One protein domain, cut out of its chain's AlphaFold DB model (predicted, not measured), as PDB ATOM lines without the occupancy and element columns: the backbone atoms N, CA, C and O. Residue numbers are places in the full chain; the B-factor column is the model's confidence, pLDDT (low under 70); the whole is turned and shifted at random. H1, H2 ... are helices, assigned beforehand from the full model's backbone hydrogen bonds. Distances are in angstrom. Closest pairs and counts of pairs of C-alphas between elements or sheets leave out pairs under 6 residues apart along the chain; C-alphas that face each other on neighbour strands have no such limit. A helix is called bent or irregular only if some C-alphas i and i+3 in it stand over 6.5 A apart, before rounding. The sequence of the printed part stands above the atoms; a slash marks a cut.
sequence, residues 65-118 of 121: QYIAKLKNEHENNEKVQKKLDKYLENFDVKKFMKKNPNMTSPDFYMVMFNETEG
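AT A GLANCE: This is residues 65 to 118 of the 121 residues of an uncharacterized protein of Fusobacterium sp. CAG:439 (UniProt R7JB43). A hairpin of two helices, H1 and H2, makes one end of an elongated, open, ring-like model; short H3 lies at the other end, and H4 folds back from there towards the hairpin. The printed part has 54 residues, with four named helices in the order H1, H2, H3, H4 and no named strand: all helix. It is only just compact, close to loose, with a radius of gyration of the C-alphas of 11.9 A and spans of 36 by 21 by 18 A.

HOW THE PARTS SIT: H1, residues 65 to 73, and H2, residues 78 to 89, touch as a helical hairpin, opposite ways at a shallow tilt of 8 degrees; their closest C-alphas, of Lys 71 and Gln 81, are 5.7 A apart. H3, residues 93 to 99, is apart from H1, H2 and H4, residues 105 to 118. H4 is near H1, with 7 pairs of C-alphas within 10 A, and near H2, with 6. Each O i to N i+4 pair is within hydrogen-bond range in H1, H2 and H3, and 9 of 10 in H4.

IN THESE COORDINATES: H1 begins at C-alpha 65 (95.612, 106.399, 107.595) and spans 12.5 A, H2 16.5 A and H3 9.9 A. H4 spans 21.5 A, ends at C-alpha 118 (97.703, 107.629, 125.892), and is irregular, with C-alphas 115 and 118 7.1 A apart.

THE WHOLE: The two farthest C-alphas, of Asn 76 and Asn 102, are 36.3 A apart. The printed part has no cut, the three links are tight, and no printed residue is under 70 in pLDDT.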
ATOM      1  N   GLN A  65      94.973 105.150 108.015       98.19
ATOM      2  CA  GLN A  65      95.612 106.399 107.595       98.19
ATOM      3  C   GLN A  65      96.020 107.272 108.786       98.19
ATOM      4  O   GLN A  65      97.118 107.824 108.792       98.19
ATOM      5  N   TYR A  66      95.155 107.390 109.792       98.06
ATOM      6  CA  TYR A  66      95.418 108.170 110.996       98.06
ATOM      7  C   TYR A  66      96.613 107.607 111.772       98.06
ATOM      8  O   TYR A  66      97.553 108.337 112.082       98.06
ATOM      9  N   ILE A  67      96.636 106.293 112.006       97.88
ATOM     10  CA  ILE A  67      97.751 105.643 112.697       97.88
ATOM     11  C   ILE A  67      99.043 105.727 111.876       97.88
ATOM     12  O   ILE A  67     100.101 105.975 112.445       97.88
ATOM     13  N   ALA A  68      98.984 105.589 110.548       98.06
ATOM     14  CA  ALA A  68     100.161 105.762 109.697       98.06
ATOM     15  C   ALA A  68     100.766 107.172 109.819       98.06
ATOM     16  O   ALA A  68     101.985 107.304 109.910       98.06
ATOM     17  N   LYS A  69      99.930 108.219 109.883       97.62
ATOM     18  CA  LYS A  69     100.396 109.592 110.137       97.62
ATOM     19  C   LYS A  69     101.079 109.715 111.498       97.62
ATOM     20  O   LYS A  69     102.209 110.187 111.548       97.62
ATOM     21  N   LEU A  70     100.462 109.195 112.562       96.94
ATOM     22  CA  LEU A  70     101.072 109.190 113.898       96.94
ATOM     23  C   LEU A  70     102.404 108.430 113.929       96.94
ATOM     24  O   LEU A  70     103.357 108.867 114.569       96.94
ATOM     25  N   LYS A  71     102.511 107.303 113.219       97.25
ATOM     26  CA  LYS A  71     103.779 106.566 113.115       97.25
ATOM     27  C   LYS A  71     104.871 107.395 112.445       97.25
ATOM     28  O   LYS A  71     106.004 107.349 112.909       97.25
ATOM     29  N   ASN A  72     104.535 108.155 111.404       97.56
ATOM     30  CA  ASN A  72     105.487 109.034 110.726       97.56
ATOM     31  C   ASN A  72     105.919 110.204 111.626       97.56
ATOM     32  O   ASN A  72     107.103 110.508 111.706       97.56
ATOM     33  N   GLU A  73     104.987 110.820 112.358       96.38
ATOM     34  CA  GLU A  73     105.293 111.891 113.324       96.38
ATOM     35  C   GLU A  73     106.220 111.414 114.457       96.38
ATOM     36  O   GLU A  73     107.026 112.182 114.984       96.38
ATOM     37  N   HIS A  74     106.150 110.125 114.795       96.06
ATOM     38  CA  HIS A  74     106.949 109.480 115.835       96.06
ATOM     39  C   HIS A  74     107.940 108.449 115.279       96.06
ATOM     40  O   HIS A  74     108.261 107.472 115.963       96.06
ATOM     41  N   GLU A  75     108.465 108.665 114.067       93.81
ATOM     42  CA  GLU A  75     109.323 107.689 113.377       93.81
ATOM     43  C   GLU A  75     110.543 107.269 114.220       93.81
ATOM     44  O   GLU A  75     110.910 106.096 114.260       93.81
ATOM     45  N   ASN A  76     111.100 108.200 114.998       94.75
ATOM     46  CA  ASN A  76     112.283 107.983 115.832       94.75
ATOM     47  C   ASN A  76     111.971 107.354 117.206       94.75
ATOM     48  O   ASN A  76     112.883 107.103 117.993       94.75
ATOM     49  N   ASN A  77     110.696 107.100 117.525       95.69
ATOM     50  CA  ASN A  77     110.272 106.531 118.803       95.69
ATOM     51  C   ASN A  77     109.706 105.115 118.621       95.69
ATOM     52  O   ASN A  77     108.497 104.901 118.514       95.69
ATOM     53  N   GLU A  78     110.596 104.120 118.661       95.69
ATOM     54  CA  GLU A  78     110.251 102.704 118.472       95.69
ATOM     55  C   GLU A  78     109.196 102.199 119.477       95.69
ATOM     56  O   GLU A  78     108.367 101.347 119.150       95.69
ATOM     57  N   LYS A  79     109.179 102.740 120.706       96.38
ATOM     58  CA  LYS A  79     108.174 102.369 121.716       96.38
ATOM     59  C   LYS A  79     106.776 102.812 121.294       96.38
ATOM     60  O   LYS A  79     105.837 102.030 121.426       96.38
ATOM     61  N   VAL A  80     106.641 104.040 120.792       96.75
ATOM     62  CA  VAL A  80     105.361 104.564 120.290       96.75
ATOM     63  C   VAL A  80     104.931 103.796 119.046       96.75
ATOM     64  O   VAL A  80     103.786 103.356 118.987       96.75
ATOM     65  N   GLN A  81     105.850 103.512 118.117       97.06
ATOM     66  CA  GLN A  81     105.537 102.697 116.939       97.06
ATOM     67  C   GLN A  81     104.952 101.325 117.311       97.06
ATOM     68  O   GLN A  81     103.882 100.966 116.826       97.06
ATOM     69  N   LYS A  82     105.576 100.600 118.252       97.06
ATOM     70  CA  LYS A  82     105.070  99.298 118.730       97.06
ATOM     71  C   LYS A  82     103.699  99.399 119.403       97.06
ATOM     72  O   LYS A  82     102.872  98.505 119.236       97.06
ATOM     73  N   LYS A  83     103.445 100.463 120.175       97.56
ATOM     74  CA  LYS A  83     102.123 100.706 120.781       97.56
ATOM     75  C   LYS A  83     101.053 100.928 119.702       97.56
ATOM     76  O   LYS A  83      99.967 100.368 119.818       97.56
ATOM     77  N   LEU A  84     101.365 101.711 118.668       97.50
ATOM     78  CA  LEU A  84     100.460 102.008 117.554       97.50
ATOM     79  C   LEU A  84     100.173 100.769 116.689       97.50
ATOM     80  O   LEU A  84      99.022 100.534 116.326       97.50
ATOM     81  N   ASP A  85     101.182  99.936 116.428       97.38
ATOM     82  CA  ASP A  85     101.002  98.664 115.715       97.38
ATOM     83  C   ASP A  85     100.108  97.707 116.508       97.38
ATOM     84  O   ASP A  85      99.125  97.184 115.984       97.38
ATOM     85  N   LYS A  86     100.363  97.575 117.815       97.69
ATOM     86  CA  LYS A  86      99.519  96.776 118.707       97.69
ATOM     87  C   LYS A  86      98.084  97.304 118.784       97.69
ATOM     88  O   LYS A  86      97.152  96.514 118.926       97.69
ATOM     89  N   TYR A  87      97.883  98.620 118.725       97.06
ATOM     90  CA  TYR A  87      96.542  99.200 118.662       97.06
ATOM     91  C   TYR A  87      95.811  98.748 117.392       97.06
ATOM     92  O   TYR A  87      94.687  98.263 117.492       97.06
ATOM     93  N   LEU A  88      96.459  98.828 116.222       96.44
ATOM     94  CA  LEU A  88      95.873  98.384 114.951       96.44
ATOM     95  C   LEU A  88      95.560  96.885 114.927       96.44
ATOM     96  O   LEU A  88      94.502  96.507 114.432       96.44
ATOM     97  N   GLU A  89      96.430  96.035 115.477       97.19
ATOM     98  CA  GLU A  89      96.192  94.584 115.559       97.19
ATOM     99  C   GLU A  89      94.943  94.234 116.378       97.19
ATOM    100  O   GLU A  89      94.233  93.283 116.061       97.19
ATOM    101  N   ASN A  90      94.666  95.010 117.428       96.69
ATOM    102  CA  ASN A  90      93.527  94.794 118.320       96.69
ATOM    103  C   ASN A  90      92.302  95.646 117.948       96.69
ATOM    104  O   ASN A  90      91.302  95.627 118.672       96.69
ATOM    105  N   PHE A  91      92.372  96.414 116.856       97.44
ATOM    106  CA  PHE A  91      91.302  97.318 116.459       97.44
ATOM    107  C   PHE A  91      90.120  96.540 115.871       97.44
ATOM    108  O   PHE A  91      90.184  95.992 114.772       97.44
ATOM    109  N   ASP A  92      89.009  96.533 116.604       97.44
ATOM    110  CA  ASP A  92      87.738  95.964 116.164       97.44
ATOM    111  C   ASP A  92      86.801  97.089 115.708       97.44
ATOM    112  O   ASP A  92      86.190  97.785 116.527       97.44
ATOM    113  N   VAL A  93      86.678  97.248 114.387       96.31
ATOM    114  CA  VAL A  93      85.855  98.295 113.763       96.31
ATOM    115  C   VAL A  93      84.373  98.179 114.128       96.31
ATOM    116  O   VAL A  93      83.720  99.191 114.379       96.31
ATOM    117  N   LYS A  94      83.843  96.958 114.265       96.38
ATOM    118  CA  LYS A  94      82.428  96.740 114.599       96.38
ATOM    119  C   LYS A  94      82.145  97.161 116.029       96.38
ATOM    120  O   LYS A  94      81.161  97.845 116.311       96.38
ATOM    121  N   LYS A  95      83.035  96.786 116.952       97.19
ATOM    122  CA  LYS A  95      82.951  97.226 118.349       97.19
ATOM    123  C   LYS A  95      83.128  98.736 118.472       97.19
ATOM    124  O   LYS A  95      82.439  99.354 119.282       97.19
ATOM    125  N   PHE A  96      84.025  99.318 117.681       96.25
ATOM    126  CA  PHE A  96      84.264 100.756 117.644       96.25
ATOM    127  C   PHE A  96      83.023 101.532 117.183       96.25
ATOM    128  O   PHE A  96      82.571 102.427 117.894       96.25
ATOM    129  N   MET A  97      82.400 101.140 116.068       94.88
ATOM    130  CA  MET A  97      81.177 101.783 115.569       94.88
ATOM    131  C   MET A  97      79.967 101.551 116.474       94.88
ATOM    132  O   MET A  97      79.136 102.435 116.638       94.88
ATOM    133  N   LYS A  98      79.875 100.394 117.142       96.06
ATOM    134  CA  LYS A  98      78.809 100.151 118.124       96.06
ATOM    135  C   LYS A  98      78.889 101.100 119.325       96.06
ATOM    136  O   LYS A  98      77.856 101.453 119.887       96.06
ATOM    137  N   LYS A  99      80.101 101.480 119.747       96.00
ATOM    138  CA  LYS A  99      80.313 102.470 120.814       96.00
ATOM    139  C   LYS A  99      80.070 103.903 120.339       96.00
ATOM    140  O   LYS A  99      79.659 104.727 121.148       96.00
ATOM    141  N   ASN A 100      80.311 104.166 119.057       93.50
ATOM    142  CA  ASN A 100      80.199 105.478 118.427       93.50
ATOM    143  C   ASN A 100      79.169 105.422 117.276       93.50
ATOM    144  O   ASN A 100      79.557 105.403 116.105       93.50
ATOM    145  N   PRO A 101      77.861 105.312 117.583       92.75
ATOM    146  CA  PRO A 101      76.824 105.232 116.560       92.75
ATOM    147  C   PRO A 101      76.688 106.559 115.801       92.75
ATOM    148  O   PRO A 101      76.901 107.624 116.373       92.75
ATOM    149  N   ASN A 102      76.276 106.493 114.530       91.25
ATOM    150  CA  ASN A 102      76.058 107.658 113.654       91.25
ATOM    151  C   ASN A 102      77.279 108.587 113.518       91.25
ATOM    152  O   ASN A 102      77.129 109.786 113.304       91.25
ATOM    153  N   MET A 103      78.482 108.031 113.654       93.62
ATOM    154  CA  MET A 103      79.730 108.786 113.624       93.62
ATOM    155  C   MET A 103      79.977 109.418 112.250       93.62
ATOM    156  O   MET A 103      79.948 108.733 111.227       93.62
ATOM    157  N   THR A 104      80.280 110.712 112.250       94.88
ATOM    158  CA  THR A 104      80.706 111.475 111.068       94.88
ATOM    159  C   THR A 104      82.232 111.639 111.035       94.88
ATOM    160  O   THR A 104      82.938 111.260 111.974       94.88
ATOM    161  N   SER A 105      82.787 112.202 109.956       93.69
ATOM    162  CA  SER A 105      84.244 112.388 109.834       93.69
ATOM    163  C   SER A 105      84.870 113.250 110.947       93.69
ATOM    164  O   SER A 105      85.925 112.863 111.451       93.69
ATOM    165  N   PRO A 106      84.284 114.386 111.378       93.75
ATOM    166  CA  PRO A 106      84.805 115.147 112.515       93.75
ATOM    167  C   PRO A 106      84.753 114.375 113.835       93.75
ATOM    168  O   PRO A 106      85.732 114.395 114.585       93.75
ATOM    169  N   ASP A 107      83.655 113.652 114.089       93.56
ATOM    170  CA  ASP A 107      83.514 112.816 115.287       93.56
ATOM    171  C   ASP A 107      84.615 111.754 115.338       93.56
ATOM    172  O   ASP A 107      85.239 111.544 116.377       93.56
ATOM    173  N   PHE A 108      84.912 111.131 114.192       96.75
ATOM    174  CA  PHE A 108      85.982 110.148 114.074       96.75
ATOM    175  C   PHE A 108      87.328 110.697 114.564       96.75
ATOM    176  O   PHE A 108      87.994 110.042 115.364       96.75
ATOM    177  N   TYR A 109      87.732 111.896 114.133       96.25
ATOM    178  CA  TYR A 109      89.021 112.466 114.545       96.25
ATOM    179  C   TYR A 109      89.062 112.794 116.039       96.25
ATOM    180  O   TYR A 109      90.084 112.557 116.682       96.25
ATOM    181  N   MET A 110      87.954 113.277 116.605       95.56
ATOM    182  CA  MET A 110      87.825 113.512 118.048       95.56
ATOM    183  C   MET A 110      87.982 112.214 118.848       95.56
ATOM    184  O   MET A 110      88.754 112.156 119.807       95.56
ATOM    185  N   VAL A 111      87.288 111.149 118.435       96.44
ATOM    186  CA  VAL A 111      87.378 109.840 119.096       96.44
ATOM    187  C   VAL A 111      88.784 109.261 118.955       96.44
ATOM    188  O   VAL A 111      89.368 108.826 119.944       96.44
ATOM    189  N   MET A 112      89.364 109.300 117.754       96.81
ATOM    190  CA  MET A 112      90.707 108.775 117.505       96.81
ATOM    191  C   MET A 112      91.787 109.512 118.289       96.81
ATOM    192  O   MET A 112      92.725 108.871 118.763       96.81
ATOM    193  N   PHE A 113      91.661 110.828 118.465       95.69
ATOM    194  CA  PHE A 113      92.555 111.580 119.340       95.69
ATOM    195  C   PHE A 113      92.519 111.014 120.764       95.69
ATOM    196  O   PHE A 113      93.562 110.634 121.290       95.69
ATOM    197  N   ASN A 114      91.327 110.849 121.344       94.62
ATOM    198  CA  ASN A 114      91.171 110.320 122.703       94.62
ATOM    199  C   ASN A 114      91.684 108.875 122.846       94.62
ATOM    200  O   ASN A 114      92.336 108.546 123.835       94.62
ATOM    201  N   GLU A 115      91.423 108.013 121.861       93.88
ATOM    202  CA  GLU A 115      91.886 106.615 121.861       93.88
ATOM    203  C   GLU A 115      93.420 106.506 121.771       93.88
ATOM    204  O   GLU A 115      94.022 105.576 122.311       93.88
ATOM    205  N   THR A 116      94.075 107.461 121.099       95.12
ATOM    206  CA  THR A 116      95.519 107.404 120.820       95.12
ATOM    207  C   THR A 116      96.375 108.298 121.714       95.12
ATOM    208  O   THR A 116      97.573 108.044 121.828       95.12
ATOM    209  N   GLU A 117      95.795 109.271 122.420       93.81
ATOM    210  CA  GLU A 117      96.524 110.216 123.278       93.81
ATOM    211  C   GLU A 117      97.433 109.496 124.294       93.81
ATOM    212  O   GLU A 117      98.596 109.858 124.484       93.81
ATOM    213  N   GLY A 118      96.938 108.424 124.922       93.44
ATOM    214  CA  GLY A 118      97.703 107.629 125.892       93.44
ATOM    215  C   GLY A 118      98.810 106.761 125.278       93.44
ATOM    216  O   GLY A 118      99.706 106.299 125.987       93.44
TER     217      GLY A 118